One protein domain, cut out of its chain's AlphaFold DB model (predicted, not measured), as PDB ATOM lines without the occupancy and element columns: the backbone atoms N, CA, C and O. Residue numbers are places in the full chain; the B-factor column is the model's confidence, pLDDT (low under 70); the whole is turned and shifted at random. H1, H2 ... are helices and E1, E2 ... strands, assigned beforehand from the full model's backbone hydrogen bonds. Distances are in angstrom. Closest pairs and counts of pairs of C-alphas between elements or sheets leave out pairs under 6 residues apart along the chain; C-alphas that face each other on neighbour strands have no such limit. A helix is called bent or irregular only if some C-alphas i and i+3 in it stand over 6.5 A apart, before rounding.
ATOM      1  N   GLU A 241     -51.658 -26.614   6.510       91.75
ATOM      2  CA  GLU A 241     -50.620 -25.637   6.204       91.75
ATOM      3  C   GLU A 241     -49.511 -25.661   7.268       91.75
ATOM      4  O   GLU A 241     -48.329 -25.643   6.921       91.75
ATOM      5  N   ARG A 242     -49.874 -25.843   8.548       88.75
ATOM      6  CA  ARG A 242     -48.929 -26.083   9.652       88.75
ATOM      7  C   ARG A 242     -48.005 -27.284   9.405       88.75
ATOM      8  O   ARG A 242     -46.791 -27.151   9.543       88.75
ATOM      9  N   TYR A 243     -48.555 -28.437   9.016       89.00
ATOM     10  CA  TYR A 243     -47.772 -29.646   8.726       89.00
ATOM     11  C   TYR A 243     -46.907 -29.473   7.467       89.00
ATOM     12  O   TYR A 243     -45.759 -29.917   7.426       89.00
ATOM     13  N   CYS A 244     -47.418 -28.769   6.453       91.31
ATOM     14  CA  CYS A 244     -46.650 -28.415   5.262       91.31
ATOM     15  C   CYS A 244     -45.414 -27.565   5.603       91.31
ATOM     16  O   CYS A 244     -44.327 -27.868   5.109       91.31
ATOM     17  N   VAL A 245     -45.546 -26.542   6.458       88.94
ATOM     18  CA  VAL A 245     -44.396 -25.747   6.926       88.94
ATOM     19  C   VAL A 245     -43.416 -26.633   7.699       88.94
ATOM     20  O   VAL A 245     -42.249 -26.703   7.316       88.94
ATOM     21  N   GLU A 246     -43.891 -27.385   8.695       86.88
ATOM     22  CA  GLU A 246     -43.056 -28.242   9.553       86.88
ATOM     23  C   GLU A 246     -42.187 -29.232   8.749       86.88
ATOM     24  O   GLU A 246     -40.998 -29.395   9.025       86.88
ATOM     25  N   LYS A 247     -42.747 -29.881   7.715       87.94
ATOM     26  CA  LYS A 247     -42.000 -30.863   6.905       87.94
ATOM     27  C   LYS A 247     -41.148 -30.245   5.795       87.94
ATOM     28  O   LYS A 247     -40.224 -30.907   5.329       87.94
ATOM     29  N   PHE A 248     -41.431 -29.017   5.354       89.56
ATOM     30  CA  PHE A 248     -40.666 -28.349   4.294       89.56
ATOM     31  C   PHE A 248     -39.540 -27.457   4.832       89.56
ATOM     32  O   PHE A 248     -38.519 -27.292   4.162       89.56
ATOM     33  N   LEU A 249     -39.689 -26.899   6.037       86.81
ATOM     34  CA  LEU A 249     -38.741 -25.945   6.613       86.81
ATOM     35  C   LEU A 249     -37.282 -26.455   6.627       86.81
ATOM     36  O   LEU A 249     -36.433 -25.704   6.148       86.81
ATOM     37  N   PRO A 250     -36.962 -27.716   7.004       85.69
ATOM     38  CA  PRO A 250     -35.583 -28.225   6.976       85.69
ATOM     39  C   PRO A 250     -34.934 -28.262   5.583       85.69
ATOM     40  O   PRO A 250     -33.709 -28.269   5.467       85.69
ATOM     41  N   LEU A 251     -35.729 -28.305   4.506       87.06
ATOM     42  CA  LEU A 251     -35.222 -28.193   3.136       87.06
ATOM     43  C   LEU A 251     -34.928 -26.728   2.779       87.06
ATOM     44  O   LEU A 251     -33.905 -26.442   2.156       87.06
ATOM     45  N   LEU A 252     -35.807 -25.806   3.181       85.69
ATOM     46  CA  LEU A 252     -35.668 -24.376   2.908       85.69
ATOM     47  C   LEU A 252     -34.486 -23.756   3.668       85.69
ATOM     48  O   LEU A 252     -33.683 -23.040   3.074       85.69
ATOM     49  N   THR A 253     -34.335 -24.067   4.956       83.12
ATOM     50  CA  THR A 253     -33.228 -23.568   5.786       83.12
ATOM     51  C   THR A 253     -31.888 -24.114   5.306       83.12
ATOM     52  O   THR A 253     -30.957 -23.343   5.074       83.12
ATOM     53  N   LYS A 254     -31.820 -25.417   5.006       80.81
ATOM     54  CA  LYS A 254     -30.647 -26.021   4.370       80.81
ATOM     55  C   LYS A 254     -30.321 -25.373   3.019       80.81
ATOM     56  O   LYS A 254     -29.145 -25.234   2.692       80.81
ATOM     57  N   TRP A 255     -31.323 -24.980   2.229       82.88
ATOM     58  CA  TRP A 255     -31.107 -24.277   0.960       82.88
ATOM     59  C   TRP A 255     -30.548 -22.855   1.143       82.88
ATOM     60  O   TRP A 255     -29.699 -22.444   0.356       82.88
ATOM     61  N   HIS A 256     -30.925 -22.142   2.207       75.94
ATOM     62  CA  HIS A 256     -30.312 -20.852   2.557       75.94
ATOM     63  C   HIS A 256     -28.854 -20.968   3.055       75.94
ATOM     64  O   HIS A 256     -28.104 -20.000   2.960       75.94
ATOM     65  N   LEU A 257     -28.443 -22.133   3.568       74.00
ATOM     66  CA  LEU A 257     -27.187 -22.343   4.307       74.00
ATOM     67  C   LEU A 257     -26.124 -23.183   3.548       74.00
ATOM     68  O   LEU A 257     -25.311 -23.862   4.174       74.00
ATOM     69  N   GLN A 258     -26.136 -23.236   2.212       69.56
ATOM     70  CA  GLN A 258     -25.419 -24.285   1.459       69.56
ATOM     71  C   GLN A 258     -23.876 -24.177   1.379       69.56
ATOM     72  O   GLN A 258     -23.342 -23.714   0.373       69.56
ATOM     73  N   GLU A 259     -23.163 -24.827   2.313       52.00
ATOM     74  CA  GLU A 259     -21.824 -25.407   2.061       52.00
ATOM     75  C   GLU A 259     -21.653 -26.859   2.579       52.00
ATOM     76  O   GLU A 259     -22.282 -27.306   3.543       52.00
ATOM     77  N   LYS A 260     -20.789 -27.637   1.901       50.34
ATOM     78  CA  LYS A 260     -20.584 -29.088   2.117       50.34
ATOM     79  C   LYS A 260     -19.584 -29.393   3.250       50.34
ATOM     80  O   LYS A 260     -18.402 -29.600   2.984       50.34
ATOM     81  N   VAL A 261     -20.048 -29.552   4.494       44.12
ATOM     82  CA  VAL A 261     -19.210 -30.003   5.639       44.12
ATOM     83  C   VAL A 261     -19.914 -31.132   6.435       44.12
ATOM     84  O   VAL A 261     -21.147 -31.151   6.492       44.12
ATOM     85  N   PRO A 262     -19.220 -32.187   6.929       44.31
ATOM     86  CA  PRO A 262     -19.837 -33.331   7.631       44.31
ATOM     87  C   PRO A 262     -20.047 -33.090   9.134       44.31
ATOM     88  O   PRO A 262     -19.289 -32.344   9.731       44.31
ATOM     89  N   CYS A 263     -21.063 -33.749   9.714       44.72
ATOM     90  CA  CYS A 263     -21.434 -33.817  11.144       44.72
ATOM     91  C   CYS A 263     -20.737 -32.807  12.088       44.72
ATOM     92  O   CYS A 263     -19.676 -33.075  12.650       44.72
ATOM     93  N   VAL A 264     -21.374 -31.647  12.274       54.53
ATOM     94  CA  VAL A 264     -20.971 -30.566  13.194       54.53
ATOM     95  C   VAL A 264     -22.112 -30.379  14.204       54.53
ATOM     96  O   VAL A 264     -23.263 -30.609  13.819       54.53
ATOM     97  N   PRO A 265     -21.850 -29.974  15.465       63.44
ATOM     98  CA  PRO A 265     -22.899 -29.547  16.395       63.44
ATOM     99  C   PRO A 265     -23.862 -28.524  15.773       63.44
ATOM    100  O   PRO A 265     -23.511 -27.798  14.839       63.44
ATOM    101  N   SER A 266     -25.076 -28.449  16.313       76.00
ATOM    102  CA  SER A 266     -26.174 -27.634  15.788       76.00
ATOM    103  C   SER A 266     -26.672 -26.562  16.770       76.00
ATOM    104  O   SER A 266     -26.260 -26.511  17.933       76.00
ATOM    105  N   PHE A 267     -27.540 -25.683  16.270       78.56
ATOM    106  CA  PHE A 267     -28.410 -24.788  17.026       78.56
ATOM    107  C   PHE A 267     -29.875 -25.130  16.715       78.56
ATOM    108  O   PHE A 267     -30.207 -25.450  15.575       78.56
ATOM    109  N   GLU A 268     -30.748 -25.013  17.713       81.56
ATOM    110  CA  GLU A 268     -32.193 -24.860  17.510       81.56
ATOM    111  C   GLU A 268     -32.434 -23.411  17.057       81.56
ATOM    112  O   GLU A 268     -32.091 -22.474  17.784       81.56
ATOM    113  N   VAL A 269     -32.953 -23.218  15.843       81.44
ATOM    114  CA  VAL A 269     -33.210 -21.895  15.258       81.44
ATOM    115  C   VAL A 269     -34.713 -21.672  15.183       81.44
ATOM    116  O   VAL A 269     -35.438 -22.482  14.612       81.44
ATOM    117  N   VAL A 270     -35.168 -20.560  15.761       83.06
ATOM    118  CA  VAL A 270     -36.544 -20.066  15.646       83.06
ATOM    119  C   VAL A 270     -36.549 -18.973  14.583       83.06
ATOM    120  O   VAL A 270     -35.817 -17.991  14.714       83.06
ATOM    121  N   TRP A 271     -37.344 -19.149  13.532       80.88
ATOM    122  CA  TRP A 271     -37.444 -18.213  12.414       80.88
ATOM    123  C   TRP A 271     -38.630 -17.255  12.605       80.88
ATOM    124  O   TRP A 271     -39.681 -17.641  13.109       80.88
ATOM    125  N   GLU A 272     -38.459 -16.000  12.190       78.00
ATOM    126  CA  GLU A 272     -39.490 -14.955  12.208       78.00
ATOM    127  C   GLU A 272     -39.642 -14.386  10.790       78.00
ATOM    128  O   GLU A 272     -38.647 -14.115  10.113       78.00
ATOM    129  N   ASP A 273     -40.879 -14.195  10.331       77.38
ATOM    130  CA  ASP A 273     -41.178 -13.597   9.028       77.38
ATOM    131  C   ASP A 273     -41.075 -12.063   9.090       77.38
ATOM    132  O   ASP A 273     -42.063 -11.343   9.232       77.38
ATOM    133  N   VAL A 274     -39.841 -11.561   9.002       76.06
ATOM    134  CA  VAL A 274     -39.508 -10.127   9.122       76.06
ATOM    135  C   VAL A 274     -40.176  -9.255   8.044       76.06
ATOM    136  O   VAL A 274     -40.405  -8.066   8.282       76.06
ATOM    137  N   ASP A 275     -40.493  -9.832   6.879       74.50
ATOM    138  CA  ASP A 275     -41.058  -9.129   5.716       74.50
ATOM    139  C   ASP A 275     -42.587  -9.300   5.571       74.50
ATOM    140  O   ASP A 275     -43.202  -8.587   4.774       74.50
ATOM    141  N   GLY A 276     -43.217 -10.217   6.317       76.25
ATOM    142  CA  GLY A 276     -44.650 -10.524   6.203       76.25
ATOM    143  C   GLY A 276     -45.024 -11.299   4.930       76.25
ATOM    144  O   GLY A 276     -46.129 -11.133   4.411       76.25
ATOM    145  N   GLN A 277     -44.105 -12.099   4.376       73.81
ATOM    146  CA  GLN A 277     -44.319 -12.879   3.144       73.81
ATOM    147  C   GLN A 277     -45.105 -14.184   3.373       73.81
ATOM    148  O   GLN A 277     -45.664 -14.749   2.429       73.81
ATOM    149  N   TYR A 278     -45.140 -14.653   4.618       79.31
ATOM    150  CA  TYR A 278     -45.807 -15.858   5.104       79.31
ATOM    151  C   TYR A 278     -46.850 -15.544   6.197       79.31
ATOM    152  O   TYR A 278     -47.400 -16.467   6.802       79.31
ATOM    153  N   ASP A 279     -47.156 -14.265   6.437       76.81
ATOM    154  CA  ASP A 279     -48.265 -13.844   7.298       76.81
ATOM    155  C   ASP A 279     -49.587 -14.487   6.836       76.81
ATOM    156  O   ASP A 279     -49.878 -14.586   5.639       76.81
ATOM    157  N   ALA A 280     -50.359 -14.987   7.800       78.88
ATOM    158  CA  ALA A 280     -51.536 -15.840   7.609       78.88
ATOM    159  C   ALA A 280     -51.349 -17.098   6.713       78.88
ATOM    160  O   ALA A 280     -52.347 -17.691   6.302       78.88
ATOM    161  N   LEU A 281     -50.116 -17.558   6.429       82.56
ATOM    162  CA  LEU A 281     -49.879 -18.816   5.691       82.56
ATOM    163  C   LEU A 281     -50.346 -20.049   6.478       82.56
ATOM    164  O   LEU A 281     -50.798 -21.015   5.873       82.56
ATOM    165  N   ILE A 282     -50.241 -20.011   7.810       80.56
ATOM    166  CA  ILE A 282     -50.855 -20.987   8.717       80.56
ATOM    167  C   ILE A 282     -52.083 -20.310   9.349       80.56
ATOM    168  O   ILE A 282     -51.898 -19.354  10.107       80.56
ATOM    169  N   PRO A 283     -53.316 -20.770   9.067       80.12
ATOM    170  CA  PRO A 283     -54.530 -20.210   9.658       80.12
ATOM    171  C   PRO A 283     -54.553 -20.281  11.195       80.12
ATOM    172  O   PRO A 283     -54.156 -21.289  11.780       80.12
ATOM    173  N   ASP A 284     -55.085 -19.245  11.860       77.31
ATOM    174  CA  ASP A 284     -55.164 -19.159  13.333       77.31
ATOM    175  C   ASP A 284     -55.861 -20.367  13.991       77.31
ATOM    176  O   ASP A 284     -55.537 -20.733  15.115       77.31
ATOM    177  N   ASN A 285     -56.795 -21.017  13.289       77.56
ATOM    178  CA  ASN A 285     -57.520 -22.194  13.774       77.56
ATOM    179  C   ASN A 285     -56.740 -23.521  13.653       77.56
ATOM    180  O   ASN A 285     -57.322 -24.575  13.900       77.56
ATOM    181  N   GLN A 286     -55.461 -23.488  13.259       73.81
ATOM    182  CA  GLN A 286     -54.542 -24.639  13.277       73.81
ATOM    183  C   GLN A 286     -53.569 -24.619  14.472       73.81
ATOM    184  O   GLN A 286     -52.638 -25.429  14.516       73.81
ATOM    185  N   TYR A 287     -53.777 -23.713  15.431       76.38
ATOM    186  CA  TYR A 287     -53.084 -23.670  16.721       76.38
ATOM    187  C   TYR A 287     -54.050 -24.100  17.834       76.38
ATOM    188  O   TYR A 287     -55.203 -23.662  17.864       76.38
ATOM    189  N   GLU A 288     -53.601 -24.961  18.747       70.69
ATOM    190  CA  GLU A 288     -54.409 -25.469  19.856       70.69
ATOM    191  C   GLU A 288     -54.260 -24.569  21.093       70.69
ATOM    192  O   GLU A 288     -53.327 -24.695  21.882       70.69
ATOM    193  N   GLY A 289     -55.204 -23.642  21.284       70.81
ATOM    194  CA  GLY A 289     -55.269 -22.801  22.485       70.81
ATOM    195  C   GLY A 289     -54.058 -21.875  22.649       70.81
ATOM    196  O   GLY A 289     -53.785 -21.056  21.773       70.81
ATOM    197  N   ASP A 290     -53.353 -22.002  23.776       64.25
ATOM    198  CA  ASP A 290     -52.186 -21.185  24.148       64.25
ATOM    199  C   ASP A 290     -50.852 -21.701  23.549       64.25
ATOM    200  O   ASP A 290     -49.772 -21.403  24.064       64.25
ATOM    201  N   GLU A 291     -50.893 -22.494  22.471       67.00
ATOM    202  CA  GLU A 291     -49.685 -22.947  21.772       67.00
ATOM    203  C   GLU A 291     -48.809 -21.789  21.261       67.00
ATOM    204  O   GLU A 291     -49.274 -20.832  20.636       67.00
ATOM    205  N   ASP A 292     -47.493 -21.922  21.459       69.69
ATOM    206  CA  ASP A 292     -46.511 -20.955  20.973       69.69
ATOM    207  C   ASP A 292     -46.472 -20.950  19.433       69.69
ATOM    208  O   ASP A 292     -46.018 -21.900  18.786       69.69
ATOM    209  N   ARG A 293     -46.922 -19.835  18.842       70.81
ATOM    210  CA  ARG A 293     -46.985 -19.597  17.388       70.81
ATOM    211  C   ARG A 293     -45.641 -19.754  16.669       70.81
ATOM    212  O   ARG A 293     -45.632 -19.902  15.450       70.81
ATOM    213  N   SER A 294     -44.519 -19.730  17.389       72.94
ATOM    214  CA  SER A 294     -43.187 -19.941  16.821       72.94
ATOM    215  C   SER A 294     -42.834 -21.419  16.588       72.94
ATOM    216  O   SER A 294     -41.942 -21.695  15.790       72.94
ATOM    217  N   LEU A 295     -43.551 -22.378  17.196       75.44
ATOM    218  CA  LEU A 295     -43.258 -23.819  17.098       75.44
ATOM    219  C   LEU A 295     -43.152 -24.362  15.653       75.44
ATOM    220  O   LEU A 295     -42.176 -25.066  15.378       75.44
ATOM    221  N   PRO A 296     -44.059 -24.036  14.701       77.38
ATOM    222  CA  PRO A 296     -43.946 -24.502  13.312       77.38
ATOM    223  C   PRO A 296     -42.743 -23.914  12.560       77.38
ATOM    224  O   PRO A 296     -42.347 -24.441  11.523       77.38
ATOM    225  N   TRP A 297     -42.165 -22.829  13.081       81.94
ATOM    226  CA  TRP A 297     -41.053 -22.077  12.505       81.94
ATOM    227  C   TRP A 297     -39.715 -22.425  13.176       81.94
ATOM    228  O   TRP A 297     -38.812 -21.593  13.239       81.94
ATOM    229  N   THR A 298     -39.577 -23.652  13.688       82.69
ATOM    230  CA  THR A 298     -38.347 -24.145  14.326       82.69
ATOM    231  C   THR A 298     -37.591 -25.137  13.441       82.69
ATOM    232  O   THR A 298     -38.181 -25.998  12.789       82.69
ATOM    233  N   SER A 299     -36.261 -25.033  13.408       78.62
ATOM    234  CA  SER A 299     -35.389 -25.976  12.698       78.62
ATOM    235  C   SER A 299     -34.075 -26.230  13.450       78.62
ATOM    236  O   SER A 299     -33.780 -25.577  14.453       78.62
ATOM    237  N   ILE A 300     -33.290 -27.216  13.000       80.44
ATOM    238  CA  ILE A 300     -32.028 -27.620  13.639       80.44
ATOM    239  C   ILE A 300     -30.887 -27.435  12.635       80.44
ATOM    240  O   ILE A 300     -30.670 -28.277  11.767       80.44
ATOM    241  N   GLU A 301     -30.143 -26.337  12.775       80.50
ATOM    242  CA  GLU A 301     -29.128 -25.904  11.807       80.50
ATOM    243  C   GLU A 301     -27.701 -26.090  12.317       80.50
ATOM    244  O   GLU A 301     -27.439 -26.052  13.517       80.50
ATOM    245  N   ARG A 302     -26.740 -26.286  11.412       74.25
ATOM    246  CA  ARG A 302     -25.339 -26.578  11.773       74.25
ATOM    247  C   ARG A 302     -24.602 -25.306  12.216       74.25
ATOM    248  O   ARG A 302     -24.710 -24.265  11.570       74.25
ATOM    249  N   GLN A 303     -23.830 -25.382  13.305       76.44
ATOM    250  CA  GLN A 303     -23.195 -24.204  13.921       76.44
ATOM    251  C   GLN A 303     -22.146 -23.520  13.034       76.44
ATOM    252  O   GLN A 303     -21.956 -22.313  13.152       76.44
ATOM    253  N   ASP A 304     -21.452 -24.263  12.170       72.06
ATOM    254  CA  ASP A 304     -20.495 -23.712  11.204       72.06
ATOM    255  C   ASP A 304     -21.206 -22.855  10.152       72.06
ATOM    256  O   ASP A 304     -20.854 -21.690   9.974       72.06
ATOM    257  N   LEU A 305     -22.276 -23.385   9.553       73.19
ATOM    258  CA  LEU A 305     -23.094 -22.659   8.582       73.19
ATOM    259  C   LEU A 305     -23.757 -21.432   9.225       73.19
ATOM    260  O   LEU A 305     -23.743 -20.344   8.655       73.19
ATOM    261  N   MET A 306     -24.270 -21.557  10.453       80.69
ATOM    262  CA  MET A 306     -24.881 -20.415  11.140       80.69
ATOM    263  C   MET A 306     -23.859 -19.305  11.447       80.69
ATOM    264  O   MET A 306     -24.198 -18.129  11.361       80.69
ATOM    265  N   ARG A 307     -22.592 -19.643  11.739       81.62
ATOM    266  CA  ARG A 307     -21.502 -18.652  11.879       81.62
ATOM    267  C   ARG A 307     -21.091 -18.025  10.546       81.62
ATOM    268  O   ARG A 307     -20.632 -16.891  10.546       81.62
ATOM    269  N   GLN A 308     -21.228 -18.754   9.442       79.81
ATOM    270  CA  GLN A 308     -20.871 -18.302   8.097       79.81
ATOM    271  C   GLN A 308     -21.909 -17.334   7.513       79.81
ATOM    272  O   GLN A 308     -21.544 -16.264   7.033       79.81
ATOM    273  N   TYR A 309     -23.194 -17.692   7.583       79.12
ATOM    274  CA  TYR A 309     -24.288 -16.919   6.985       79.12
ATOM    275  C   TYR A 309     -24.936 -15.917   7.955       79.12
ATOM    276  O   TYR A 309     -25.443 -14.889   7.514       79.12
ATOM    277  N   TYR A 310     -24.889 -16.174   9.270       84.38
ATOM    278  CA  TYR A 310     -25.501 -15.330  10.308       84.38
ATOM    279  C   TYR A 310     -24.547 -15.053  11.500       84.38
ATOM    280  O   TYR A 310     -24.937 -15.249  12.660       84.38
ATOM    281  N   PRO A 311     -23.301 -14.583  11.257       84.06
ATOM    282  CA  PRO A 311     -22.273 -14.408  12.294       84.06
ATOM    283  C   PRO A 311     -22.742 -13.563  13.482       84.06
ATOM    284  O   PRO A 311     -22.537 -13.955  14.633       84.06
ATOM    285  N   ASP A 312     -23.421 -12.444  13.217       84.81
ATOM    286  CA  ASP A 312     -23.887 -11.508  14.247       84.81
ATOM    287  C   ASP A 312     -24.935 -12.134  15.178       84.81
ATOM    288  O   ASP A 312     -24.941 -11.867  16.381       84.81
ATOM    289  N   LEU A 313     -25.795 -13.015  14.649       84.44
ATOM    290  CA  LEU A 313     -26.810 -13.710  15.442       84.44
ATOM    291  C   LEU A 313     -26.163 -14.744  16.368       84.44
ATOM    292  O   LEU A 313     -26.486 -14.794  17.556       84.44
ATOM    293  N   VAL A 314     -25.202 -15.523  15.853       86.19
ATOM    294  CA  VAL A 314     -24.444 -16.484  16.670       86.19
ATOM    295  C   VAL A 314     -23.637 -15.758  17.743       86.19
ATOM    296  O   VAL A 314     -23.676 -16.158  18.904       86.19
ATOM    297  N   TYR A 315     -22.973 -14.652  17.401       86.69
ATOM    298  CA  TYR A 315     -22.246 -13.828  18.365       86.69
ATOM    299  C   TYR A 315     -23.175 -13.298  19.471       86.69
ATOM    300  O   TYR A 315     -22.912 -13.501  20.659       86.69
ATOM    301  N   ALA A 316     -24.309 -12.697  19.095       85.75
ATOM    302  CA  ALA A 316     -25.286 -12.150  20.032       85.75
ATOM    303  C   ALA A 316     -25.946 -13.223  20.924       85.75
ATOM    304  O   ALA A 316     -26.346 -12.908  22.054       85.75
ATOM    305  N   TYR A 317     -26.051 -14.466  20.442       85.06
ATOM    306  CA  TYR A 317     -26.448 -15.635  21.227       85.06
ATOM    307  C   TYR A 317     -25.339 -16.062  22.198       85.06
ATOM    308  O   TYR A 317     -25.580 -16.124  23.405       85.06
ATOM    309  N   GLU A 318     -24.107 -16.272  21.725       86.19
ATOM    310  CA  GLU A 318     -22.976 -16.696  22.561       86.19
ATOM    311  C   GLU A 318     -22.649 -15.688  23.670       86.19
ATOM    312  O   GLU A 318     -22.308 -16.083  24.784       86.19
ATOM    313  N   GLU A 319     -22.797 -14.386  23.415       86.19
ATOM    314  CA  GLU A 319     -22.736 -13.360  24.459       86.19
ATOM    315  C   GLU A 319     -23.847 -13.489  25.505       86.19
ATOM    316  O   GLU A 319     -23.585 -13.318  26.692       86.19
ATOM    317  N   SER A 320     -25.074 -13.831  25.102       82.19
ATOM    318  CA  SER A 320     -26.195 -14.005  26.039       82.19
ATOM    319  C   SER A 320     -26.043 -15.223  26.961       82.19
ATOM    320  O   SER A 320     -26.582 -15.225  28.070       82.19
ATOM    321  N   VAL A 321     -25.279 -16.235  26.528       81.50
ATOM    322  CA  VAL A 321     -24.956 -17.444  27.304       81.50
ATOM    323  C   VAL A 321     -23.783 -17.199  28.268       81.50
ATOM    324  O   VAL A 321     -23.717 -17.809  29.342       81.50
ATOM    325  N   LYS A 322     -22.869 -16.272  27.945       80.50
ATOM    326  CA  LYS A 322     -21.773 -15.858  28.839       80.50
ATOM    327  C   LYS A 322     -22.348 -15.152  30.073       80.50
ATOM    328  O   LYS A 322     -22.887 -14.051  30.004       80.50
TER     329      LYS A 322
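This is residues 241 to 322 of the 585 residues of the protein "XPGN domain-containing protein" of Operophtera brumata (winter moth) (UniProt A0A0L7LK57). A two-stranded antiparallel hairpin, E1 and E2, has kinked helix H1 packed on E2; short H2 follows E2, then H3, whose residues 316 to 321 stick out. A long loop joins E1 to E2. The printed part has 82 residues, with three named helices and two strands in the order H1, E1, E2, H2, H3: mixed, helices and strands. It is only just loose, close to compact, with radius of gyration of the C-alphas 14.3 A and spans 38 by 30 by 23 A.

Find E1 at residues 266 to 270 and E2 at 298 to 302. H1, residues 241 to 256, runs 21.2 A from C-alpha 241 at (-50.620, -25.637, 6.204), with a kink of 45 degrees near 248; it is irregular, but only just: C-alphas 247 and 250 are 6.9 A apart. H2 is 303 to 309; H3, 311 to 321, runs 15.5 A to C-alpha 321 at (-24.956, -17.444, 27.304).

Look at N 267 and O 301 of the hairpin, 2.8 A apart. H1 and E2 come closest at the C-alphas of Pro 250 and Ser 299, 6.2 A. H2 and H3 are close but not clearly touching, closest at C-alphas Arg 307 and Val 314, 6.0 A. Every O i to N i+4 pair is within hydrogen-bond range in H2 and H3, 10 of 12 in H1.

C-alphas 260 and 289 are farthest apart, 40.7 A. The printed part has no cut; the E1 to E2 link is long. Residues 258 to 265 and 290 to 292 have pLDDT under 70.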